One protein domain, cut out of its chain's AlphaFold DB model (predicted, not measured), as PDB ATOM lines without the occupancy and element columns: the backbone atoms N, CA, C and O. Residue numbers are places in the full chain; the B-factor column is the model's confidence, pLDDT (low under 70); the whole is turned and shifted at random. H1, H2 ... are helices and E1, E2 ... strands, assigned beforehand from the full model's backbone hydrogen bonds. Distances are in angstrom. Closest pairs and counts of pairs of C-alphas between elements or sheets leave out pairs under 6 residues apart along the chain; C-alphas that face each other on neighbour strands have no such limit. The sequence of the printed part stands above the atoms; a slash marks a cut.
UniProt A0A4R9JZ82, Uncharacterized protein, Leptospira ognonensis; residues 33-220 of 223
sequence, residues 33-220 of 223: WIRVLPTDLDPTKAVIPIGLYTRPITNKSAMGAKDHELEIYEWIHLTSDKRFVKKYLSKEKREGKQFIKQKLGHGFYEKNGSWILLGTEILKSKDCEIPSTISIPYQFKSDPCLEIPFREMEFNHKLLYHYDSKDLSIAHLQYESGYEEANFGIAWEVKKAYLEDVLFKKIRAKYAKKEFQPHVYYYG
ATOM      1  N   TRP A  33     236.787 193.496 179.223       93.88
ATOM      2  CA  TRP A  33     237.801 192.575 179.740       93.88
ATOM      3  C   TRP A  33     237.219 191.263 180.297       93.88
ATOM      4  O   TRP A  33     237.891 190.241 180.276       93.88
ATOM      5  N   ILE A  34     235.949 191.227 180.718       95.88
ATOM      6  CA  ILE A  34     235.301 189.981 181.179       95.88
ATOM      7  C   ILE A  34     234.945 189.021 180.028       95.88
ATOM      8  O   ILE A  34     234.338 187.976 180.265       95.88
ATOM      9  N   ARG A  35     235.265 189.380 178.781       96.69
ATOM     10  CA  ARG A  35     235.005 188.592 177.564       96.69
ATOM     11  C   ARG A  35     236.264 187.972 176.970       96.69
ATOM     12  O   ARG A  35     236.169 187.246 175.980       96.69
ATOM     13  N   VAL A  36     237.428 188.267 177.543       96.00
ATOM     14  CA  VAL A  36     238.728 187.832 177.033       96.00
ATOM     15  C   VAL A  36     239.583 187.269 178.162       96.00
ATOM     16  O   VAL A  36     239.391 187.578 179.336       96.00
ATOM     17  N   LEU A  37     240.507 186.388 177.799       94.81
ATOM     18  CA  LEU A  37     241.438 185.777 178.735       94.81
ATOM     19  C   LEU A  37     242.657 186.704 178.919       94.81
ATOM     20  O   LEU A  37     243.101 187.305 177.939       94.81
ATOM     21  N   PRO A  38     243.231 186.827 180.129       93.06
ATOM     22  CA  PRO A  38     244.487 187.553 180.302       93.06
ATOM     23  C   PRO A  38     245.632 186.866 179.546       93.06
ATOM     24  O   PRO A  38     245.723 185.638 179.536       93.06
ATOM     25  N   THR A  39     246.534 187.651 178.955       88.62
ATOM     26  CA  THR A  39     247.687 187.152 178.180       88.62
ATOM     27  C   THR A  39     248.953 186.984 179.016       88.62
ATOM     28  O   THR A  39     249.732 186.071 178.763       88.62
ATOM     29  N   ASP A  40     249.133 187.807 180.052       83.31
ATOM     30  CA  ASP A  40     250.443 188.004 180.700       83.31
ATOM     31  C   ASP A  40     250.607 187.223 182.016       83.31
ATOM     32  O   ASP A  40     251.448 187.552 182.854       83.31
ATOM     33  N   LEU A  41     249.761 186.218 182.249       80.94
ATOM     34  CA  LEU A  41     249.814 185.392 183.456       80.94
ATOM     35  C   LEU A  41     250.567 184.089 183.211       80.94
ATOM     36  O   LEU A  41     250.552 183.546 182.109       80.94
ATOM     37  N   ASP A  42     251.180 183.575 184.277       76.88
ATOM     38  CA  ASP A  42     251.767 182.240 184.289       76.88
ATOM     39  C   ASP A  42     250.649 181.176 184.225       76.88
ATOM     40  O   ASP A  42     249.873 181.033 185.184       76.88
ATOM     41  N   PRO A  43     250.563 180.391 183.134       71.00
ATOM     42  CA  PRO A  43     249.514 179.394 182.951       71.00
ATOM     43  C   PRO A  43     249.612 178.219 183.934       71.00
ATOM     44  O   PRO A  43     248.644 177.465 184.072       71.00
ATOM     45  N   THR A  44     250.747 178.057 184.625       71.94
ATOM     46  CA  THR A  44     250.988 176.988 185.608       71.94
ATOM     47  C   THR A  44     250.548 177.357 187.026       71.94
ATOM     48  O   THR A  44     250.424 176.480 187.880       71.94
ATOM     49  N   LYS A  45     250.219 178.634 187.266       74.69
ATOM     50  CA  LYS A  45     249.859 179.178 188.585       74.69
ATOM     51  C   LYS A  45     248.647 178.494 189.232       74.69
ATOM     52  O   LYS A  45     248.536 178.494 190.457       74.69
ATOM     53  N   ALA A  46     247.739 177.921 188.439       80.44
ATOM     54  CA  ALA A  46     246.594 177.182 188.960       80.44
ATOM     55  C   ALA A  46     246.283 175.918 188.146       80.44
ATOM     56  O   ALA A  46     246.121 175.943 186.922       80.44
ATOM     57  N   VAL A  47     246.124 174.807 188.866       88.38
ATOM     58  CA  VAL A  47     245.570 173.560 188.334       88.38
ATOM     59  C   VAL A  47     244.063 173.589 188.564       88.38
ATOM     60  O   VAL A  47     243.598 173.494 189.699       88.38
ATOM     61  N   ILE A  48     243.310 173.771 187.481       92.75
ATOM     62  CA  ILE A  48     241.844 173.767 187.474       92.75
ATOM     63  C   ILE A  48     241.373 172.332 187.199       92.75
ATOM     64  O   ILE A  48     241.696 171.804 186.129       92.75
ATOM     65  N   PRO A  49     240.640 171.695 188.129       94.44
ATOM     66  CA  PRO A  49     240.091 170.362 187.928       94.44
ATOM     67  C   PRO A  49     239.145 170.279 186.726       94.44
ATOM     68  O   PRO A  49     238.313 171.148 186.486       94.44
ATOM     69  N   ILE A  50     239.251 169.185 185.981       95.00
ATOM     70  CA  ILE A  50     238.257 168.797 184.978       95.00
ATOM     71  C   ILE A  50     237.136 168.052 185.713       95.00
ATOM     72  O   ILE A  50     237.401 167.292 186.651       95.00
ATOM     73  N   GLY A  51     235.889 168.267 185.301       95.06
ATOM     74  CA  GLY A  51     234.719 167.617 185.884       95.06
ATOM     75  C   GLY A  51     233.583 168.585 186.200       95.06
ATOM     76  O   GLY A  51     233.461 169.657 185.601       95.06
ATOM     77  N   LEU A  52     232.705 168.150 187.103       95.88
ATOM     78  CA  LEU A  52     231.440 168.814 187.393       95.88
ATOM     79  C   LEU A  52     231.595 169.889 188.474       95.88
ATOM     80  O   LEU A  52     232.055 169.612 189.582       95.88
ATOM     81  N   TYR A  53     231.137 171.091 188.146       96.00
ATOM     82  CA  TYR A  53     230.987 172.227 189.039       96.00
ATOM     83  C   TYR A  53     229.500 172.524 189.227       96.00
ATOM     84  O   TYR A  53     228.822 172.931 188.283       96.00
ATOM     85  N   THR A  54     228.981 172.338 190.436       93.19
ATOM     86  CA  THR A  54     227.561 172.519 190.764       93.19
ATOM     87  C   THR A  54     227.344 173.820 191.518       93.19
ATOM     88  O   THR A  54     228.121 174.204 192.395       93.19
ATOM     89  N   ARG A  55     226.280 174.539 191.165       90.50
ATOM     90  CA  ARG A  55     225.820 175.674 191.957       90.50
ATOM     91  C   ARG A  55     224.827 175.154 192.998       90.50
ATOM     92  O   ARG A  55     223.905 174.447 192.593       90.50
ATOM     93  N   PRO A  56     224.969 175.514 194.287       85.94
ATOM     94  CA  PRO A  56     224.016 175.111 195.314       85.94
ATOM     95  C   PRO A  56     222.580 175.444 194.912       85.94
ATOM     96  O   PRO A  56     222.317 176.527 194.376       85.94
ATOM     97  N   ILE A  57     221.668 174.513 195.174       80.38
ATOM     98  CA  ILE A  57     220.260 174.672 194.818       80.38
ATOM     99  C   ILE A  57     219.658 175.840 195.598       80.38
ATOM    100  O   ILE A  57     219.806 175.947 196.816       80.38
ATOM    101  N   THR A  58     218.956 176.723 194.888       69.75
ATOM    102  CA  THR A  58     218.133 177.753 195.525       69.75
ATOM    103  C   THR A  58     216.674 177.399 195.424       69.75
ATOM    104  O   THR A  58     216.133 177.375 194.316       69.75
ATOM    105  N   ASN A  59     216.043 177.256 196.583       70.88
ATOM    106  CA  ASN A  59     214.599 177.310 196.710       70.88
ATOM    107  C   ASN A  59     214.216 178.752 197.040       70.88
ATOM    108  O   ASN A  59     214.578 179.276 198.094       70.88
ATOM    109  N   LYS A  60     213.524 179.416 196.117       67.94
ATOM    110  CA  LYS A  60     212.938 180.734 196.346       67.94
ATOM    111  C   LYS A  60     211.430 180.566 196.437       67.94
ATOM    112  O   LYS A  60     210.779 180.266 195.445       67.94
ATOM    113  N   SER A  61     210.879 180.799 197.618       60.97
ATOM    114  CA  SER A  61     209.464 181.122 197.788       60.97
ATOM    115  C   SER A  61     209.364 182.631 197.975       60.97
ATOM    116  O   SER A  61     210.061 183.189 198.831       60.97
ATOM    117  N   ALA A  62     208.531 183.319 197.195       58.31
ATOM    118  CA  ALA A  62     208.216 184.709 197.511       58.31
ATOM    119  C   ALA A  62     207.606 184.768 198.925       58.31
ATOM    120  O   ALA A  62     206.719 183.975 199.247       58.31
ATOM    121  N   MET A  63     208.087 185.671 199.789       54.03
ATOM    122  CA  MET A  63     207.533 185.816 201.142       54.03
ATOM    123  C   MET A  63     206.016 186.042 201.057       54.03
ATOM    124  O   MET A  63     205.570 187.019 200.462       54.03
ATOM    125  N   GLY A  64     205.230 185.130 201.639       55.66
ATOM    126  CA  GLY A  64     203.764 185.206 201.682       55.66
ATOM    127  C   GLY A  64     203.010 184.475 200.563       55.66
ATOM    128  O   GLY A  64     201.790 184.361 200.654       55.66
ATOM    129  N   ALA A  65     203.690 183.930 199.548       62.34
ATOM    130  CA  ALA A  65     203.042 183.140 198.501       62.34
ATOM    131  C   ALA A  65     203.007 181.654 198.895       62.34
ATOM    132  O   ALA A  65     204.027 180.974 198.860       62.34
ATOM    133  N   LYS A  66     201.827 181.142 199.274       65.19
ATOM    134  CA  LYS A  66     201.640 179.716 199.617       65.19
ATOM    135  C   LYS A  66     201.749 178.783 198.405       65.19
ATOM    136  O   LYS A  66     202.088 177.620 198.574       65.19
ATOM    137  N   ASP A  67     201.505 179.317 197.210       71.44
ATOM    138  CA  ASP A  67     201.403 178.542 195.969       71.44
ATOM    139  C   ASP A  67     202.529 178.858 194.971       71.44
ATOM    140  O   ASP A  67     202.394 178.550 193.788       71.44
ATOM    141  N   HIS A  68     203.614 179.507 195.422       80.62
ATOM    142  CA  HIS A  68     204.776 179.825 194.587       80.62
ATOM    143  C   HIS A  68     206.052 179.192 195.136       80.62
ATOM    144  O   HIS A  68     206.535 179.564 196.205       80.62
ATOM    145  N   GLU A  69     206.615 178.261 194.372       85.62
ATOM    146  CA  GLU A  69     207.889 177.611 194.679       85.62
ATOM    147  C   GLU A  69     208.772 177.643 193.433       85.62
ATOM    148  O   GLU A  69     208.371 177.162 192.373       85.62
ATOM    149  N   LEU A  70     209.977 178.200 193.549       86.06
ATOM    150  CA  LEU A  70     210.976 178.201 192.487       86.06
ATOM    151  C   LEU A  70     212.212 177.426 192.938       86.06
ATOM    152  O   LEU A  70     212.926 177.858 193.842       86.06
ATOM    153  N   GLU A  71     212.493 176.322 192.259       87.19
ATOM    154  CA  GLU A  71     213.716 175.537 192.404       87.19
ATOM    155  C   GLU A  71     214.606 175.785 191.181       87.19
ATOM    156  O   GLU A  71     214.169 175.629 190.037       87.19
ATOM    157  N   ILE A  72     215.862 176.174 191.409       88.50
ATOM    158  CA  ILE A  72     216.855 176.346 190.341       88.50
ATOM    159  C   ILE A  72     218.029 175.415 190.585       88.50
ATOM    160  O   ILE A  72     218.625 175.416 191.662       88.50
ATOM    161  N   TYR A  73     218.411 174.709 189.528       89.75
ATOM    162  CA  TYR A  73     219.575 173.849 189.486       89.75
ATOM    163  C   TYR A  73     220.475 174.236 188.309       89.75
ATOM    164  O   TYR A  73     220.023 174.347 187.167       89.75
ATOM    165  N   GLU A  74     221.762 174.449 188.588       92.56
ATOM    166  CA  GLU A  74     222.756 174.802 187.578       92.56
ATOM    167  C   GLU A  74     224.078 174.072 187.785       92.56
ATOM    168  O   GLU A  74     224.555 173.920 188.911       92.56
ATOM    169  N   TRP A  75     224.722 173.703 186.681       94.62
ATOM    170  CA  TRP A  75     226.077 173.163 186.701       94.62
ATOM    171  C   TRP A  75     226.847 173.466 185.428       94.62
ATOM    172  O   TRP A  75     226.274 173.782 184.385       94.62
ATOM    173  N   ILE A  76     228.164 173.325 185.537       97.50
ATOM    174  CA  ILE A  76     229.134 173.422 184.454       97.50
ATOM    175  C   ILE A  76     229.989 172.157 184.505       97.50
ATOM    176  O   ILE A  76     230.557 171.833 185.541       97.50
ATOM    177  N   HIS A  77     230.083 171.433 183.399       97.50
ATOM    178  CA  HIS A  77     230.971 170.292 183.242       97.50
ATOM    179  C   HIS A  77     232.089 170.689 182.285       97.50
ATOM    180  O   HIS A  77     231.826 170.928 181.108       97.50
ATOM    181  N   LEU A  78     233.313 170.776 182.802       97.88
ATOM    182  CA  LEU A  78     234.519 170.950 181.992       97.88
ATOM    183  C   LEU A  78     235.048 169.571 181.602       97.88
ATOM    184  O   LEU A  78     235.186 168.719 182.479       97.88
ATOM    185  N   THR A  79     235.367 169.362 180.327       96.44
ATOM    186  CA  THR A  79     235.888 168.092 179.798       96.44
ATOM    187  C   THR A  79     237.339 168.226 179.332       96.44
ATOM    188  O   THR A  79     237.838 169.315 179.059       96.44
ATOM    189  N   SER A  80     238.064 167.108 179.246       93.88
ATOM    190  CA  SER A  80     239.506 167.103 178.943       93.88
ATOM    191  C   SER A  80     239.875 167.594 177.540       93.88
ATOM    192  O   SER A  80     241.011 167.998 177.309       93.88
ATOM    193  N   ASP A  81     238.929 167.585 176.610       96.00
ATOM    194  CA  ASP A  81     239.049 168.069 175.233       96.00
ATOM    195  C   ASP A  81     238.842 169.592 175.101       96.00
ATOM    196  O   ASP A  81     238.632 170.096 173.998       96.00
ATOM    197  N   LYS A  82     238.915 170.340 176.214       96.31
ATOM    198  CA  LYS A  82     238.671 171.793 176.277       96.31
ATOM    199  C   LYS A  82     237.252 172.198 175.866       96.31
ATOM    200  O   LYS A  82     237.016 173.342 175.470       96.31
ATOM    201  N   ARG A  83     236.290 171.280 175.978       98.25
ATOM    202  CA  ARG A  83     234.864 171.563 175.811       98.25
ATOM    203  C   ARG A  83     234.192 171.758 177.164       98.25
ATOM    204  O   ARG A  83     234.704 171.366 178.212       98.25
ATOM    205  N   PHE A  84     233.033 172.398 177.149       98.12
ATOM    206  CA  PHE A  84     232.174 172.411 178.320       98.12
ATOM    207  C   PHE A  84     230.711 172.232 177.944       98.12
ATOM    208  O   PHE A  84     230.276 172.546 176.833       98.12
ATOM    209  N   VAL A  85     229.953 171.756 178.927       97.81
ATOM    210  CA  VAL A  85     228.495 171.806 178.923       97.81
ATOM    211  C   VAL A  85     228.058 172.552 180.168       97.81
ATOM    212  O   VAL A  85     228.489 172.222 181.270       97.81
ATOM    213  N   LYS A  86     227.201 173.553 180.011       97.38
ATOM    214  CA  LYS A  86     226.538 174.217 181.131       97.38
ATOM    215  C   LYS A  86     225.042 173.949 181.042       97.38
ATOM    216  O   LYS A  86     224.454 173.999 179.965       97.38
ATOM    217  N   LYS A  87     224.430 173.610 182.173       95.06
ATOM    218  CA  LYS A  87     222.995 173.347 182.274       95.06
ATOM    219  C   LYS A  87     222.359 174.317 183.243       95.06
ATOM    220  O   LYS A  87     222.883 174.564 184.326       95.06
ATOM    221  N   TYR A  88     221.184 174.776 182.855       94.06
ATOM    222  CA  TYR A  88     220.220 175.443 183.705       94.06
ATOM    223  C   TYR A  88     218.917 174.662 183.687       94.06
ATOM    224  O   TYR A  88     218.451 174.248 182.624       94.06
ATOM    225  N   LEU A  89     218.340 174.473 184.864       91.25
ATOM    226  CA  LEU A  89     217.007 173.936 185.057       91.25
ATOM    227  C   LEU A  89     216.287 174.809 186.082       91.25
ATOM    228  O   LEU A  89     216.774 174.962 187.201       91.25
ATOM    229  N   SER A  90     215.124 175.334 185.721       91.06
ATOM    230  CA  SER A  90     214.193 175.930 186.676       91.06
ATOM    231  C   SER A  90     212.903 175.139 186.715       91.06
ATOM    232  O   SER A  90     212.360 174.799 185.663       91.06
ATOM    233  N   LYS A  91     212.391 174.913 187.919       88.88
ATOM    234  CA  LYS A  91     211.040 174.420 188.166       88.88
ATOM    235  C   LYS A  91     210.305 175.488 188.958       88.88
ATOM    236  O   LYS A  91     210.708 175.811 190.070       88.88
ATOM    237  N   GLU A  92     209.256 176.038 188.378       90.00
ATOM    238  CA  GLU A  92     208.408 177.034 189.015       90.00
ATOM    239  C   GLU A  92     207.008 176.453 189.181       90.00
ATOM    240  O   GLU A  92     206.336 176.144 188.200       90.00
ATOM    241  N   LYS A  93     206.564 176.291 190.422       88.38
ATOM    242  CA  LYS A  93     205.190 175.923 190.744       88.38
ATOM    243  C   LYS A  93     204.392 177.196 190.976       88.38
ATOM    244  O   LYS A  93     204.797 178.028 191.783       88.38
ATOM    245  N   ARG A  94     203.281 177.346 190.258       88.31
ATOM    246  CA  ARG A  94     202.368 178.486 190.369       88.31
ATOM    247  C   ARG A  94     200.983 178.093 189.874       88.31
ATOM    248  O   ARG A  94     200.876 177.415 188.858       88.31
ATOM    249  N   GLU A  95     199.928 178.527 190.567       85.19
ATOM    250  CA  GLU A  95     198.532 178.394 190.096       85.19
ATOM    251  C   GLU A  95     198.141 176.943 189.728       85.19
ATOM    252  O   GLU A  95     197.472 176.682 188.731       85.19
ATOM    253  N   GLY A  96     198.597 175.962 190.517       84.62
ATOM    254  CA  GLY A  96     198.305 174.540 190.284       84.62
ATOM    255  C   GLY A  96     199.074 173.900 189.118       84.62
ATOM    256  O   GLY A  96     198.895 172.709 188.845       84.62
ATOM    257  N   LYS A  97     199.975 174.647 188.476       88.88
ATOM    258  CA  LYS A  97     200.839 174.204 187.379       88.88
ATOM    259  C   LYS A  97     202.301 174.202 187.804       88.88
ATOM    260  O   LYS A  97     202.692 174.887 188.751       88.88
ATOM    261  N   GLN A  98     203.105 173.428 187.089       88.56
ATOM    262  CA  GLN A  98     204.553 173.433 187.198       88.56
ATOM    263  C   GLN A  98     205.168 173.751 185.836       88.56
ATOM    264  O   GLN A  98     205.012 173.001 184.874       88.56
ATOM    265  N   PHE A  99     205.883 174.869 185.781       91.19
ATOM    266  CA  PHE A  99     206.620 175.350 184.625       91.19
ATOM    267  C   PHE A  99     208.073 174.915 184.741       91.19
ATOM    268  O   PHE A  99     208.722 175.113 185.770       91.19
ATOM    269  N   ILE A 100     208.594 174.317 183.681       91.31
ATOM    270  CA  ILE A 100     209.937 173.758 183.652       91.31
ATOM    271  C   ILE A 100     210.670 174.393 182.492       91.31
ATOM    272  O   ILE A 100     210.209 174.314 181.359       91.31
ATOM    273  N   LYS A 101     211.818 175.006 182.772       92.94
ATOM    274  CA  LYS A 101     212.706 175.550 181.743       92.94
ATOM    275  C   LYS A 101     214.039 174.858 181.841       92.94
ATOM    276  O   LYS A 101     214.632 174.805 182.918       92.94
ATOM    277  N   GLN A 102     214.528 174.356 180.720       93.56
ATOM    278  CA  GLN A 102     215.857 173.787 180.617       93.56
ATOM    279  C   GLN A 102     216.644 174.510 179.533       93.56
ATOM    280  O   GLN A 102     216.195 174.628 178.396       93.56
ATOM    281  N   LYS A 103     217.862 174.929 179.878       95.69
ATOM    282  CA  LYS A 103     218.843 175.441 178.922       95.69
ATOM    283  C   LYS A 103     220.132 174.621 179.027       95.69
ATOM    284  O   LYS A 103     220.570 174.294 180.128       95.69
ATOM    285  N   LEU A 104     220.714 174.268 177.889       96.56
ATOM    286  CA  LEU A 104     221.981 173.555 177.752       96.56
ATOM    287  C   LEU A 104     222.864 174.334 176.783       96.56
ATOM    288  O   LEU A 104     222.565 174.407 175.596       96.56
ATOM    289  N   GLY A 105     223.936 174.926 177.285       98.06
ATOM    290  CA  GLY A 105     224.939 175.576 176.455       98.06
ATOM    291  C   GLY A 105     226.135 174.666 176.268       98.06
ATOM    292  O   GLY A 105     226.640 174.080 177.229       98.06
ATOM    293  N   HIS A 106     226.576 174.575 175.024       98.38
ATOM    294  CA  HIS A 106     227.745 173.825 174.603       98.38
ATOM    295  C   HIS A 106     228.765 174.791 174.017       98.38
ATOM    296  O   HIS A 106     228.400 175.746 173.327       98.38
ATOM    297  N   GLY A 107     230.039 174.536 174.280       98.31
ATOM    298  CA  GLY A 107     231.099 175.367 173.735       98.31
ATOM    299  C   GLY A 107     232.486 174.912 174.147       98.31
ATOM    300  O   GLY A 107     232.704 173.744 174.484       98.31
ATOM    301  N   PHE A 108     233.427 175.846 174.113       98.25
ATOM    302  CA  PHE A 108     234.824 175.632 174.473       98.25
ATOM    303  C   PHE A 108     235.204 176.446 175.704       98.25
ATOM    304  O   PHE A 108     234.582 177.460 176.027       98.25
ATOM    305  N   TYR A 109     236.248 176.004 176.395       97.94
ATOM    306  CA  TYR A 109     236.859 176.810 177.435       97.94
ATOM    307  C   TYR A 109     238.355 176.971 177.218       97.94
ATOM    308  O   TYR A 109     239.066 176.061 176.788       97.94
ATOM    309  N   GLU A 110     238.834 178.150 177.579       96.19
ATOM    310  CA  GLU A 110     240.250 178.477 177.646       96.19
ATOM    311  C   GLU A 110     240.611 178.826 179.087       96.19
ATOM    312  O   GLU A 110     239.753 179.241 179.870       96.19
ATOM    313  N   LYS A 111     241.879 178.650 179.461       94.69
ATOM    314  CA  LYS A 111     242.346 178.989 180.807       94.69
ATOM    315  C   LYS A 111     243.734 179.608 180.794       94.69
ATOM    316  O   LYS A 111     244.596 179.161 180.039       94.69
ATOM    317  N   ASN A 112     243.955 180.580 181.672       94.38
ATOM    318  CA  ASN A 112     245.275 181.123 181.976       94.38
ATOM    319  C   ASN A 112     245.366 181.442 183.475       94.38
ATOM    320  O   ASN A 112     244.606 182.263 183.993       94.38
ATOM    321  N   GLY A 113     246.264 180.759 184.186       92.81
ATOM    322  CA  GLY A 113     246.325 180.796 185.645       92.81
ATOM    323  C   GLY A 113     244.967 180.451 186.267       92.81
ATOM    324  O   GLY A 113     244.344 179.454 185.904       92.81
ATOM    325  N   SER A 114     244.494 181.303 187.179       95.31
ATOM    326  CA  SER A 114     243.193 181.174 187.856       95.31
ATOM    327  C   SER A 114     241.989 181.586 186.995       95.31
ATOM    328  O   SER A 114     240.861 181.577 187.481       95.31
ATOM    329  N   TRP A 115     242.189 181.987 185.739       96.50
ATOM    330  CA  TRP A 115     241.132 182.532 184.889       96.50
ATOM    331  C   TRP A 115     240.657 181.499 183.880       96.50
ATOM    332  O   TRP A 115     241.471 180.834 183.241       96.50
ATOM    333  N   ILE A 116     239.339 181.383 183.731       97.50
ATOM    334  CA  ILE A 116     238.679 180.470 182.796       97.50
ATOM    335  C   ILE A 116     237.733 181.295 181.938       97.50
ATOM    336  O   ILE A 116     236.829 181.936 182.466       97.50
ATOM    337  N   LEU A 117     237.914 181.281 180.625       98.00
ATOM    338  CA  LEU A 117     236.981 181.894 179.691       98.00
ATOM    339  C   LEU A 117     236.081 180.801 179.124       98.00
ATOM    340  O   LEU A 117     236.579 179.885 178.473       98.00
ATOM    341  N   LEU A 118     234.774 180.895 179.366       98.50
ATOM    342  CA  LEU A 118     233.794 180.018 178.727       98.50
ATOM    343  C   LEU A 118     233.247 180.721 177.488       98.50
ATOM    344  O   LEU A 118     232.698 181.815 177.612       98.50
ATOM    345  N   GLY A 119     233.407 180.100 176.322       98.31
ATOM    346  CA  GLY A 119     232.802 180.523 175.063       98.31
ATOM    347  C   GLY A 119     231.696 179.558 174.669       98.31
ATOM    348  O   GLY A 119     231.979 178.469 174.175       98.31
ATOM    349  N   THR A 120     230.446 179.939 174.911       98.38
ATOM    350  CA  THR A 120     229.282 179.190 174.432       98.38
ATOM    351  C   THR A 120     229.157 179.412 172.927       98.38
ATOM    352  O   THR A 120     229.355 180.534 172.466       98.38
ATOM    353  N   GLU A 121     228.863 178.345 172.186       98.31
ATOM    354  CA  GLU A 121     228.682 178.360 170.727       98.31
ATOM    355  C   GLU A 121     227.248 177.972 170.348       98.31
ATOM    356  O   GLU A 121     226.681 178.490 169.388       98.31
ATOM    357  N   ILE A 122     226.652 177.057 171.118       98.31
ATOM    358  CA  ILE A 122     225.321 176.506 170.867       98.31
ATOM    359  C   ILE A 122     224.516 176.582 172.155       98.31
ATOM    360  O   ILE A 122     224.975 176.122 173.204       98.31
ATOM    361  N   LEU A 123     223.293 177.099 172.064       98.12
ATOM    362  CA  LEU A 123     222.319 177.075 173.145       98.12
ATOM    363  C   LEU A 123     221.117 176.223 172.742       98.12
ATOM    364  O   LEU A 123     220.437 176.490 171.753       98.12
ATOM    365  N   LYS A 124     220.838 175.205 173.549       97.44
ATOM    366  CA  LYS A 124     219.654 174.356 173.452       97.44
ATOM    367  C   LYS A 124     218.683 174.737 174.552       97.44
ATOM    368  O   LYS A 124     219.054 174.714 175.723       97.44
ATOM    369  N   SER A 125     217.445 175.055 174.207       95.81
ATOM    370  CA  SER A 125     216.401 175.401 175.169       95.81
ATOM    371  C   SER A 125     215.159 174.545 174.983       95.81
ATOM    372  O   SER A 125     214.824 174.133 173.872       95.81
ATOM    373  N   LYS A 126     214.481 174.251 176.087       93.44
ATOM    374  CA  LYS A 126     213.138 173.686 176.070       93.44
ATOM    375  C   LYS A 126     212.371 174.137 177.299       93.44
ATOM    376  O   LYS A 126     212.928 174.169 178.398       93.44
ATOM    377  N   ASP A 127     211.092 174.395 177.088       93.50
ATOM    378  CA  ASP A 127     210.159 174.806 178.122       93.50
ATOM    379  C   ASP A 127     208.963 173.851 178.097       93.50
ATOM    380  O   ASP A 127     208.501 173.464 177.020       93.50
ATOM    381  N   CYS A 128     208.471 173.449 179.266       90.31
ATOM    382  CA  CYS A 128     207.255 172.653 179.374       90.31
ATOM    383  C   CYS A 128     206.404 173.031 180.581       90.31
ATOM    384  O   CYS A 128     206.881 173.628 181.548       90.31
ATOM    385  N   GLU A 129     205.131 172.668 180.505       91.31
ATOM    386  CA  GLU A 129     204.140 172.885 181.547       91.31
ATOM    387  C   GLU A 129     203.481 171.549 181.872       91.31
ATOM    388  O   GLU A 129     203.033 170.841 180.969       91.31
ATOM    389  N   ILE A 130     203.419 171.208 183.158       86.88
ATOM    390  CA  ILE A 130     202.732 170.008 183.636       86.88
ATOM    391  C   ILE A 130     201.828 170.328 184.835       86.88
ATOM    392  O   ILE A 130     202.058 171.317 185.540       86.88
ATOM    393  N   PRO A 131     200.811 169.497 185.120       85.56
ATOM    394  CA  PRO A 131     200.043 169.603 186.356       85.56
ATOM    395  C   PRO A 131     200.941 169.466 187.594       85.56
ATOM    396  O   PRO A 131     201.767 168.559 187.672       85.56
ATOM    397  N   SER A 132     200.738 170.322 188.601       78.94
ATOM    398  CA  SER A 132     201.552 170.319 189.834       78.94
ATOM    399  C   SER A 132     201.385 169.075 190.720       78.94
ATOM    400  O   SER A 132     202.109 168.913 191.702       78.94
ATOM    401  N   THR A 133     200.434 168.197 190.393       75.75
ATOM    402  CA  THR A 133     200.228 166.900 191.050       75.75
ATOM    403  C   THR A 133     201.287 165.867 190.666       75.75
ATOM    404  O   THR A 133     201.454 164.874 191.374       75.75
ATOM    405  N   ILE A 134     202.012 166.082 189.565       73.00
ATOM    406  CA  ILE A 134     203.073 165.187 189.106       73.00
ATOM    407  C   ILE A 134     204.353 165.508 189.883       73.00
ATOM    408  O   ILE A 134     204.992 166.536 189.668       73.00
ATOM    409  N   SER A 135     204.746 164.608 190.788       66.00
ATOM    410  CA  SER A 135     206.025 164.717 191.490       66.00
ATOM    411  C   SER A 135     207.173 164.375 190.544       66.00
ATOM    412  O   SER A 135     207.248 163.267 190.011       66.00
ATOM    413  N   ILE A 136     208.084 165.325 190.343       65.94
ATOM    414  CA  ILE A 136     209.311 165.100 189.580       65.94
ATOM    415  C   ILE A 136     210.425 164.811 190.578       65.94
ATOM    416  O   ILE A 136     210.710 165.682 191.408       65.94
ATOM    417  N   PRO A 137     211.079 163.638 190.505       59.50
ATOM    418  CA  PRO A 137     212.131 163.296 191.443       59.50
ATOM    419  C   PRO A 137     213.221 164.370 191.458       59.50
ATOM    420  O   PRO A 137     213.633 164.910 190.423       59.50
ATOM    421  N   TYR A 138     213.677 164.672 192.671       53.44
ATOM    422  CA  TYR A 138     214.868 165.471 192.904       53.44
ATOM    423  C   TYR A 138     216.030 164.770 192.193       53.44
ATOM    424  O   TYR A 138     216.199 163.562 192.341       53.44
ATOM    425  N   GLN A 139     216.786 165.509 191.381       54.31
ATOM    426  CA  GLN A 139     218.003 165.015 190.733       54.31
ATOM    427  C   GLN A 139     217.792 163.854 189.716       54.31
ATOM    428  O   GLN A 139     217.949 162.670 190.000       54.31
ATOM    429  N   PHE A 140     217.547 164.228 188.452       53.91
ATOM    430  CA  PHE A 140     217.938 163.469 187.244       53.91
ATOM    431  C   PHE A 140     217.279 162.120 186.900       53.91
ATOM    432  O   PHE A 140     217.615 161.579 185.849       53.91
ATOM    433  N   LYS A 141     216.345 161.561 187.678       52.31
ATOM    434  CA  LYS A 141     215.820 160.213 187.348       52.31
ATOM    435  C   LYS A 141     214.841 160.153 186.172       52.31
ATOM    436  O   LYS A 141     214.734 159.111 185.535       52.31
ATOM    437  N   SER A 142     214.156 161.245 185.851       62.03
ATOM    438  CA  SER A 142     213.250 161.304 184.702       62.03
ATOM    439  C   SER A 142     213.077 162.746 184.254       62.03
ATOM    440  O   SER A 142     212.811 163.623 185.077       62.03
ATOM    441  N   ASP A 143     213.236 162.991 182.959       70.31
ATOM    442  CA  ASP A 143     212.998 164.292 182.351       70.31
ATOM    443  C   ASP A 143     211.494 164.432 182.043       70.31
ATOM    444  O   ASP A 143     210.977 163.749 181.162       70.31
ATOM    445  N   PRO A 144     210.760 165.278 182.784       68.44
ATOM    446  CA  PRO A 144     209.307 165.401 182.655       68.44
ATOM    447  C   PRO A 144     208.871 166.016 181.322       68.44
ATOM    448  O   PRO A 144     207.696 165.966 180.984       68.44
ATOM    449  N   CYS A 145     209.813 166.584 180.565       77.31
ATOM    450  CA  CYS A 145     209.584 167.167 179.253       77.31
ATOM    451  C   CYS A 145     210.254 166.313 178.151       77.31
ATOM    452  O   CYS A 145     210.794 166.879 177.199       77.31
ATOM    453  N   LEU A 146     210.322 164.981 178.306       78.25
ATOM    454  CA  LEU A 146     211.000 164.064 177.369       78.25
ATOM    455  C   LEU A 146     210.482 164.172 175.930       78.25
ATOM    456  O   LEU A 146     211.266 164.099 174.990       78.25
ATOM    457  N   GLU A 147     209.177 164.373 175.766       81.88
ATOM    458  CA  GLU A 147     208.528 164.456 174.453       81.88
ATOM    459  C   GLU A 147     208.764 165.798 173.746       81.88
ATOM    460  O   GLU A 147     208.501 165.928 172.552       81.88
ATOM    461  N   ILE A 148     209.276 166.805 174.463       85.38
ATOM    462  CA  ILE A 148     209.509 168.141 173.915       85.38
ATOM    463  C   ILE A 148     210.966 168.233 173.452       85.38
ATOM    464  O   ILE A 148     211.881 168.208 174.287       85.38
ATOM    465  N   PRO A 149     211.211 168.363 172.134       89.56
ATOM    466  CA  PRO A 149     212.562 168.476 171.616       89.56
ATOM    467  C   PRO A 149     213.199 169.803 172.038       89.56
ATOM    468  O   PRO A 149     212.525 170.817 172.228       89.56
ATOM    469  N   PHE A 150     214.527 169.813 172.131       92.75
ATOM    470  CA  PHE A 150     215.262 171.061 172.290       92.75
ATOM    471  C   PHE A 150     215.160 171.908 171.028       92.75
ATOM    472  O   PHE A 150     215.407 171.426 169.922       92.75
ATOM    473  N   ARG A 151     214.896 173.199 171.213       95.50
ATOM    474  CA  ARG A 151     215.212 174.213 170.217       95.50
ATOM    475  C   ARG A 151     216.696 174.529 170.317       95.50
ATOM    476  O   ARG A 151     217.169 174.922 171.379       95.50
ATOM    477  N   GLU A 152     217.415 174.360 169.219       97.06
ATOM    478  CA  GLU A 152     218.835 174.682 169.114       97.06
ATOM    479  C   GLU A 152     219.018 176.012 168.378       97.06
ATOM    480  O   GLU A 152     218.314 176.290 167.406       97.06
ATOM    481  N   MET A 153     219.943 176.843 168.852       96.75
ATOM    482  CA  MET A 153     220.369 178.056 168.162       96.75
ATOM    483  C   MET A 153     221.866 178.291 168.346       96.75
ATOM    484  O   MET A 153     222.430 177.967 169.397       96.75
ATOM    485  N   GLU A 154     222.490 178.907 167.341       97.12
ATOM    486  CA  GLU A 154     223.814 179.503 167.498       97.12
ATOM    487  C   GLU A 154     223.756 180.595 168.567       97.12
ATOM    488  O   GLU A 154     222.823 181.402 168.624       97.12
ATOM    489  N   PHE A 155     224.752 180.608 169.442       95.38
ATOM    490  CA  PHE A 155     224.787 181.503 170.583       95.38
ATOM    491  C   PHE A 155     226.222 181.936 170.831       95.38
ATOM    492  O   PHE A 155     226.996 181.171 171.382       95.38
ATOM    493  N   ASN A 156     226.580 183.154 170.423       95.38
ATOM    494  CA  ASN A 156     227.920 183.696 170.626       95.38
ATOM    495  C   ASN A 156     227.982 184.445 171.958       95.38
ATOM    496  O   ASN A 156     227.619 185.619 172.052       95.38
ATOM    497  N   HIS A 157     228.426 183.746 172.996       96.62
ATOM    498  CA  HIS A 157     228.509 184.297 174.340       96.62
ATOM    499  C   HIS A 157     229.816 183.885 175.001       96.62
ATOM    500  O   HIS A 157     230.170 182.708 175.020       96.62
ATOM    501  N   LYS A 158     230.535 184.865 175.547       97.62
ATOM    502  CA  LYS A 158     231.783 184.646 176.279       97.62
ATOM    503  C   LYS A 158     231.682 185.255 177.655       97.62
ATOM    504  O   LYS A 158     231.327 186.425 177.762       97.62
ATOM    505  N   LEU A 159     232.051 184.523 178.696       97.75
ATOM    506  CA  LEU A 159     232.121 185.071 180.046       97.75
ATOM    507  C   LEU A 159     233.324 184.508 180.785       97.75
ATOM    508  O   LEU A 159     233.585 183.304 180.767       97.75
ATOM    509  N   LEU A 160     234.066 185.408 181.418       97.62
ATOM    510  CA  LEU A 160     235.211 185.079 182.240       97.62
ATOM    511  C   LEU A 160     234.752 184.616 183.624       97.62
ATOM    512  O   LEU A 160     233.837 185.178 184.234       97.62
ATOM    513  N   TYR A 161     235.450 183.612 184.134       97.50
ATOM    514  CA  TYR A 161     235.292 183.035 185.456       97.50
ATOM    515  C   TYR A 161     236.638 183.058 186.182       97.50
ATOM    516  O   TYR A 161     237.700 182.925 185.570       97.50
ATOM    517  N   HIS A 162     236.589 183.193 187.505       96.38
ATOM    518  CA  HIS A 162     237.749 183.084 188.380       96.38
ATOM    519  C   HIS A 162     237.672 181.817 189.232       96.38
ATOM    520  O   HIS A 162     236.733 181.630 190.021       96.38
ATOM    521  N   TYR A 163     238.702 180.986 189.120       95.94
ATOM    522  CA  TYR A 163     238.911 179.786 189.911       95.94
ATOM    523  C   TYR A 163     239.585 180.094 191.249       95.94
ATOM    524  O   TYR A 163     240.549 180.848 191.320       95.94
ATOM    525  N   ASP A 164     239.087 179.491 192.319       93.94
ATOM    526  CA  ASP A 164     239.712 179.513 193.637       93.94
ATOM    527  C   ASP A 164     240.060 178.093 194.051       93.94
ATOM    528  O   ASP A 164     239.181 177.249 194.232       93.94
ATOM    529  N   SER A 165     241.361 177.849 194.180       92.38
ATOM    530  CA  SER A 165     241.919 176.549 194.527       92.38
ATOM    531  C   SER A 165     241.641 176.141 195.968       92.38
ATOM    532  O   SER A 165     241.666 174.950 196.258       92.38
ATOM    533  N   LYS A 166     241.358 177.092 196.869       90.88
ATOM    534  CA  LYS A 166     241.072 176.781 198.273       90.88
ATOM    535  C   LYS A 166     239.716 176.100 198.427       90.88
ATOM    536  O   LYS A 166     239.603 175.112 199.143       90.88
ATOM    537  N   ASP A 167     238.716 176.629 197.730       90.06
ATOM    538  CA  ASP A 167     237.329 176.160 197.812       90.06
ATOM    539  C   ASP A 167     236.942 175.270 196.617       90.06
ATOM    540  O   ASP A 167     235.775 174.908 196.473       90.06
ATOM    541  N   LEU A 168     237.904 174.970 195.732       94.25
ATOM    542  CA  LEU A 168     237.717 174.262 194.463       94.25
ATOM    543  C   LEU A 168     236.494 174.787 193.696       94.25
ATOM    544  O   LEU A 168     235.576 174.042 193.360       94.25
ATOM    545  N   SER A 169     236.447 176.096 193.450       95.12
ATOM    546  CA  SER A 169     235.237 176.750 192.946       95.12
ATOM    547  C   SER A 169     235.499 177.739 191.820       95.12
ATOM    548  O   SER A 169     236.542 178.387 191.780       95.12
ATOM    549  N   ILE A 170     234.526 177.903 190.923       96.56
ATOM    550  CA  ILE A 170     234.551 178.899 189.844       96.56
ATOM    551  C   ILE A 170     233.428 179.918 190.042       96.56
ATOM    552  O   ILE A 170     232.295 179.567 190.370       96.56
ATOM    553  N   ALA A 171     233.749 181.194 189.850       95.75
ATOM    554  CA  ALA A 171     232.813 182.305 189.991       95.75
ATOM    555  C   ALA A 171     232.824 183.147 188.715       95.75
ATOM    556  O   ALA A 171     233.898 183.558 188.279       95.75
ATOM    557  N   HIS A 172     231.660 183.407 188.126       95.62
ATOM    558  CA  HIS A 172     231.557 184.305 186.975       95.62
ATOM    559  C   HIS A 172     231.865 185.754 187.377       95.62
ATOM    560  O   HIS A 172     231.542 186.194 188.483       95.62
ATOM    561  N   LEU A 173     232.503 186.507 186.478       95.56
ATOM    562  CA  LEU A 173     232.882 187.897 186.748       95.56
ATOM    563  C   LEU A 173     231.684 188.855 186.657       95.56
ATOM    564  O   LEU A 173     231.648 189.849 187.384       95.56
ATOM    565  N   GLN A 174     230.693 188.511 185.835       94.38
ATOM    566  CA  GLN A 174     229.358 189.107 185.780       94.38
ATOM    567  C   GLN A 174     228.350 188.065 186.258       94.38
ATOM    568  O   GLN A 174     228.477 186.903 185.882       94.38
ATOM    569  N   TYR A 175     227.358 188.450 187.062       92.12
ATOM    570  CA  TYR A 175     226.311 187.512 187.447       92.12
ATOM    571  C   TYR A 175     225.575 186.989 186.223       92.12
ATOM    572  O   TYR A 175     225.056 187.778 185.438       92.12
ATOM    573  N   GLU A 176     225.486 185.666 186.116       92.75
ATOM    574  CA  GLU A 176     224.727 184.993 185.073       92.75
ATOM    575  C   GLU A 176     223.956 183.804 185.652       92.75
ATOM    576  O   GLU A 176     224.503 182.977 186.391       92.75
ATOM    577  N   SER A 177     222.685 183.693 185.274       91.19
ATOM    578  CA  SER A 177     221.860 182.519 185.543       91.19
ATOM    579  C   SER A 177     221.031 182.194 184.313       91.19
ATOM    580  O   SER A 177     220.453 183.085 183.703       91.19
ATOM    581  N   GLY A 178     221.005 180.925 183.910       92.00
ATOM    582  CA  GLY A 178     220.272 180.514 182.711       92.00
ATOM    583  C   GLY A 178     220.648 181.290 181.443       92.00
ATOM    584  O   GLY A 178     219.765 181.551 180.631       92.00
ATOM    585  N   TYR A 179     221.928 181.647 181.266       94.19
ATOM    586  CA  TYR A 179     222.427 182.449 180.133       94.19
ATOM    587  C   TYR A 179     221.861 183.874 180.060       94.19
ATOM    588  O   TYR A 179     221.915 184.513 179.013       94.19
ATOM    589  N   GLU A 180     221.318 184.374 181.168       93.25
ATOM    590  CA  GLU A 180     220.886 185.757 181.325       93.25
ATOM    591  C   GLU A 180     221.821 186.447 182.314       93.25
ATOM    592  O   GLU A 180     221.976 186.016 183.462       93.25
ATOM    593  N   GLU A 181     222.470 187.511 181.853       92.81
ATOM    594  CA  GLU A 181     223.378 188.304 182.670       92.81
ATOM    595  C   GLU A 181     222.628 189.416 183.401       92.81
ATOM    596  O   GLU A 181     221.799 190.115 182.819       92.81
ATOM    597  N   ALA A 182     222.948 189.616 184.677       90.50
ATOM    598  CA  ALA A 182     222.513 190.809 185.394       90.50
ATOM    599  C   ALA A 182     223.558 191.915 185.280       90.50
ATOM    600  O   ALA A 182     224.706 191.666 184.937       90.50
ATOM    601  N   ASN A 183     223.193 193.134 185.674       87.56
ATOM    602  CA  ASN A 183     224.080 194.302 185.671       87.56
ATOM    603  C   ASN A 183     224.945 194.407 186.943       87.56
ATOM    604  O   ASN A 183     225.189 195.503 187.432       87.56
ATOM    605  N   PHE A 184     225.366 193.286 187.529       89.56
ATOM    606  CA  PHE A 184     226.250 193.264 188.697       89.56
ATOM    607  C   PHE A 184     227.129 192.013 188.684       89.56
ATOM    608  O   PHE A 184     226.782 191.004 188.077       89.56
ATOM    609  N   GLY A 185     228.256 192.043 189.394       90.56
ATOM    610  CA  GLY A 185     229.178 190.911 189.482       90.56
ATOM    611  C   GLY A 185     230.441 191.263 190.254       90.56
ATOM    612  O   GLY A 185     230.549 192.354 190.810       90.56
ATOM    613  N   ILE A 186     231.414 190.354 190.264       93.06
ATOM    614  CA  ILE A 186     232.741 190.612 190.841       93.06
ATOM    615  C   ILE A 186     233.400 191.794 190.127       93.06
ATOM    616  O   ILE A 186     233.921 192.692 190.779       93.06
ATOM    617  N   ALA A 187     233.344 191.817 188.793       92.81
ATOM    618  CA  ALA A 187     234.060 192.794 187.980       92.81
ATOM    619  C   ALA A 187     233.622 194.251 188.231       92.81
ATOM    620  O   ALA A 187     234.437 195.153 188.080       92.81
ATOM    621  N   TRP A 188     232.391 194.473 188.705       89.31
ATOM    622  CA  TRP A 188     231.874 195.801 189.067       89.31
ATOM    623  C   TRP A 188     232.607 196.456 190.244       89.31
ATOM    624  O   TRP A 188     232.680 197.679 190.317       89.31
ATOM    625  N   GLU A 189     233.132 195.663 191.181       88.38
ATOM    626  CA  GLU A 189     233.840 196.177 192.363       88.38
ATOM    627  C   GLU A 189     235.375 196.190 192.154       88.38
ATOM    628  O   GLU A 189     236.127 196.622 193.031       88.38
ATOM    629  N   VAL A 190     235.867 195.725 190.995       89.25
ATOM    630  CA  VAL A 190     237.300 195.573 190.701       89.25
ATOM    631  C   VAL A 190     237.889 196.854 190.113       89.25
ATOM    632  O   VAL A 190     237.388 197.409 189.143       89.25
ATOM    633  N   LYS A 191     239.020 197.301 190.674       86.31
ATOM    634  CA  LYS A 191     239.717 198.525 190.233       86.31
ATOM    635  C   LYS A 191     240.570 198.343 188.977       86.31
ATOM    636  O   LYS A 191     240.786 199.303 188.245       86.31
ATOM    637  N   LYS A 192     241.120 197.144 188.768       90.88
ATOM    638  CA  LYS A 192     242.019 196.821 187.654       90.88
ATOM    639  C   LYS A 192     241.754 195.400 187.173       90.88
ATOM    640  O   LYS A 192     241.766 194.474 187.982       90.88
ATOM    641  N   ALA A 193     241.551 195.240 185.867       92.56
ATOM    642  CA  ALA A 193     241.343 193.938 185.243       92.56
ATOM    643  C   ALA A 193     242.448 192.945 185.639       92.56
ATOM    644  O   ALA A 193     243.628 193.301 185.704       92.56
ATOM    645  N   TYR A 194     242.039 191.707 185.919       92.38
ATOM    646  CA  TYR A 194     242.904 190.562 186.241       92.38
ATOM    647  C   TYR A 194     243.779 190.673 187.501       92.38
ATOM    648  O   TYR A 194     244.526 189.745 187.811       92.38
ATOM    649  N   LEU A 195     243.701 191.772 188.257       91.94
ATOM    650  CA  LEU A 195     244.489 191.942 189.473       91.94
ATOM    651  C   LEU A 195     243.860 191.166 190.646       91.94
ATOM    652  O   LEU A 195     242.864 191.595 191.220       91.94
ATOM    653  N   GLU A 196     244.479 190.051 191.043       91.88
ATOM    654  CA  GLU A 196     244.066 189.210 192.185       91.88
ATOM    655  C   GLU A 196     244.576 189.744 193.549       91.88
ATOM    656  O   GLU A 196     245.179 189.014 194.348       91.88
ATOM    657  N   ASP A 197     244.386 191.036 193.827       93.06
ATOM    658  CA  ASP A 197     244.829 191.657 195.082       93.06
ATOM    659  C   ASP A 197     243.939 191.289 196.294       93.06
ATOM    660  O   ASP A 197     242.992 190.497 196.224       93.06
ATOM    661  N   VAL A 198     244.252 191.854 197.464       93.81
ATOM    662  CA  VAL A 198     243.465 191.637 198.692       93.81
ATOM    663  C   VAL A 198     242.015 192.109 198.522       93.81
ATOM    664  O   VAL A 198     241.108 191.508 199.100       93.81
ATOM    665  N   LEU A 199     241.782 193.166 197.739       93.00
ATOM    666  CA  LEU A 199     240.444 193.683 197.475       93.00
ATOM    667  C   LEU A 199     239.653 192.702 196.602       93.00
ATOM    668  O   LEU A 199     238.546 192.328 196.985       93.00
ATOM    669  N   PHE A 200     240.238 192.209 195.511       94.44
ATOM    670  CA  PHE A 200     239.644 191.190 194.648       94.44
ATOM    671  C   PHE A 200     239.232 189.951 195.446       94.44
ATOM    672  O   PHE A 200     238.093 189.495 195.355       94.44
ATOM    673  N   LYS A 201     240.126 189.443 196.304       93.31
ATOM    674  CA  LYS A 201     239.839 188.280 197.159       93.31
ATOM    675  C   LYS A 201     238.655 188.531 198.096       93.31
ATOM    676  O   LYS A 201     237.814 187.650 198.264       93.31
ATOM    677  N   LYS A 202     238.546 189.735 198.674       92.69
ATOM    678  CA  LYS A 202     237.400 190.128 199.514       92.69
ATOM    679  C   LYS A 202     236.101 190.212 198.710       92.69
ATOM    680  O   LYS A 202     235.086 189.696 199.173       92.69
ATOM    681  N   ILE A 203     236.135 190.813 197.520       93.00
ATOM    682  CA  ILE A 203     234.976 190.914 196.621       93.00
ATOM    683  C   ILE A 203     234.501 189.517 196.229       93.00
ATOM    684  O   ILE A 203     233.330 189.200 196.416       93.00
ATOM    685  N   ARG A 204     235.409 188.652 195.763       93.44
ATOM    686  CA  ARG A 204     235.086 187.269 195.399       93.44
ATOM    687  C   ARG A 204     234.492 186.502 196.581       93.44
ATOM    688  O   ARG A 204     233.473 185.841 196.418       93.44
ATOM    689  N   ALA A 205     235.077 186.613 197.773       90.38
ATOM    690  CA  ALA A 205     234.563 185.938 198.965       90.38
ATOM    691  C   ALA A 205     233.164 186.439 199.369       90.38
ATOM    692  O   ALA A 205     232.296 185.636 199.709       90.38
ATOM    693  N   LYS A 206     232.921 187.754 199.303       89.56
ATOM    694  CA  LYS A 206     231.597 188.360 199.524       89.56
ATOM    695  C   LYS A 206     230.587 187.863 198.488       89.56
ATOM    696  O   LYS A 206     229.463 187.529 198.842       89.56
ATOM    697  N   TYR A 207     231.006 187.783 197.229       88.31
ATOM    698  CA  TYR A 207     230.203 187.262 196.130       88.31
ATOM    699  C   TYR A 207     229.842 185.784 196.343       88.31
ATOM    700  O   TYR A 207     228.693 185.397 196.181       88.31
ATOM    701  N   ALA A 208     230.783 184.966 196.815       83.50
ATOM    702  CA  ALA A 208     230.543 183.555 197.112       83.50
ATOM    703  C   ALA A 208     229.547 183.317 198.257       83.50
ATOM    704  O   ALA A 208     228.808 182.336 198.234       83.50
ATOM    705  N   LYS A 209     229.529 184.208 199.255       79.75
ATOM    706  CA  LYS A 209     228.767 184.052 200.506       79.75
ATOM    707  C   LYS A 209     227.403 184.745 200.516       79.75
ATOM    708  O   LYS A 209     226.785 184.830 201.572       79.75
ATOM    709  N   LYS A 210     226.929 185.291 199.394       73.25
ATOM    710  CA  LYS A 210     225.666 186.040 199.379       73.25
ATOM    711  C   LYS A 210     224.482 185.086 199.616       73.25
ATOM    712  O   LYS A 210     224.113 184.315 198.738       73.25
ATOM    713  N   GLU A 211     223.894 185.161 200.811       56.78
ATOM    714  CA  GLU A 211     222.992 184.142 201.386       56.78
ATOM    715  C   GLU A 211     221.727 183.835 200.571       56.78
ATOM    716  O   GLU A 211     221.170 182.749 200.686       56.78
ATOM    717  N   PHE A 212     221.279 184.750 199.710       58.97
ATOM    718  CA  PHE A 212     220.013 184.597 198.979       58.97
ATOM    719  C   PHE A 212     220.173 184.129 197.528       58.97
ATOM    720  O   PHE A 212     219.177 183.828 196.865       58.97
ATOM    721  N   GLN A 213     221.403 184.122 197.002       64.19
ATOM    722  CA  GLN A 213     221.714 183.747 195.622       64.19
ATOM    723  C   GLN A 213     223.158 183.219 195.566       64.19
ATOM    724  O   GLN A 213     224.089 184.021 195.563       64.19
ATOM    725  N   PRO A 214     223.386 181.896 195.526       73.94
ATOM    726  CA  PRO A 214     224.711 181.350 195.330       73.94
ATOM    727  C   PRO A 214     225.189 181.768 193.945       73.94
ATOM    728  O   PRO A 214     224.529 181.525 192.935       73.94
ATOM    729  N   HIS A 215     226.340 182.423 193.908       85.44
ATOM    730  CA  HIS A 215     226.923 182.968 192.683       85.44
ATOM    731  C   HIS A 215     228.134 182.158 192.190       85.44
ATOM    732  O   HIS A 215     228.873 182.580 191.302       85.44
ATOM    733  N   VAL A 216     228.378 181.002 192.810       92.19
ATOM    734  CA  VAL A 216     229.615 180.232 192.668       92.19
ATOM    735  C   VAL A 216     229.292 178.764 192.447       92.19
ATOM    736  O   VAL A 216     228.392 178.222 193.091       92.19
ATOM    737  N   TYR A 217     230.044 178.134 191.549       94.56
ATOM    738  CA  TYR A 217     229.960 176.709 191.264       94.56
ATOM    739  C   TYR A 217     231.117 175.985 191.959       94.56
ATOM    740  O   TYR A 217     232.272 176.395 191.822       94.56
ATOM    741  N   TYR A 218     230.824 174.915 192.693       94.12
ATOM    742  CA  TYR A 218     231.793 174.138 193.465       94.12
ATOM    743  C   TYR A 218     232.088 172.810 192.777       94.12
ATOM    744  O   TYR A 218     231.177 172.127 192.316       94.12
ATOM    745  N   TYR A 219     233.361 172.439 192.716       94.62
ATOM    746  CA  TYR A 219     233.806 171.182 192.133       94.62
ATOM    747  C   TYR A 219     233.395 169.987 192.992       94.62
ATOM    748  O   TYR A 219     233.573 170.008 194.210       94.62
ATOM    749  N   GLY A 220     232.896 168.927 192.352       82.81
ATOM    750  CA  GLY A 220     232.699 167.619 192.988       82.81
ATOM    751  C   GLY A 220     231.681 167.600 194.132       82.81
ATOM    752  O   GLY A 220     231.579 166.599 194.840       82.81
TER     753      GLY A 220
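This is residues 33 to 220 of the 223 residues of an uncharacterized protein of Leptospira ognonensis (UniProt A0A4R9JZ82). A lopsided closed barrel of eight antiparallel strands: the long strands E1 to E6 make most of its wall, and the short E7 and E8 close the ring beside residues 161 to 164 of E6 and 52 to 55 of E1. Beyond that closure the wall runs on as a broad slab of long strands, among them E2 to E5, and the helix H1 sits outside the barrel at the E6, E7 and E8 part. The printed part has 188 residues, with eight named strands and one named helix in the order E1 E2 E3 E4 E5 E6 E7 H1 E8, and its class is mostly strand. It is compact, with a radius of gyration of the C-alphas of 17.6 A and spans of 54 by 37 by 27 A.

E1, residues 51 to 60, begins at C-alpha 51 (234.719, 167.617, 185.884) and is 27.5 A long. E2, residues 69 to 78, measures 30.2 A and E3, residues 83 to 94, 36.3 A. E4, residues 97 to 112, measures 45.3 A and bends by 61 degrees at residue 108. E5, residues 115 to 131, measures 43.1 A and bends by 73 degrees at residue 121. E6, residues 151 to 164, measures 34.3 A and bends by 80 degrees at residue 154. E7 is residues 169 to 172, H1 residues 198 to 208, 15.3 A long, and E8 residues 216 to 219, ending at C-alpha 219 (233.806, 171.182, 192.133).

E1 to E7 form a meander, each strand the antiparallel neighbour of the one before. In the hairpin E4 and E5, N 104 and O 124 are 2.8 A apart, within hydrogen-bond range. E5 and E6, antiparallel at 127 degrees, have N 153 and O 123 within that range at 3.0 A. E8 pairs with E7 through N 170 and O 217, 2.9 A, and with E1 through N 218 and O 54, 2.8 A. H1 is on the barrel, outside it, at a height over the sheet of 10.3 A. It lies over E6 and only just over E7, where 3 of its C-alphas fall, and runs slantwise to the strands, at 48 degrees to E6 on the local plane. The closest C-alphas of H1 and E8 are those of Ala 208 and Val 216, 5.6 A apart. Every O i to N i+4 pair of H1 is within hydrogen-bond range.

The two C-alphas farthest apart, those of Asp 40 and Thr 133, are 55.4 A apart. The printed part has no cut. The links E5 to E6 and E7 to H1 are long, with 19 and 25 residues. The mean pLDDT of the printed part is 87.8; residue 58, residues 60 to 66, 135 to 142, 144 and 211 to 213 are under 70.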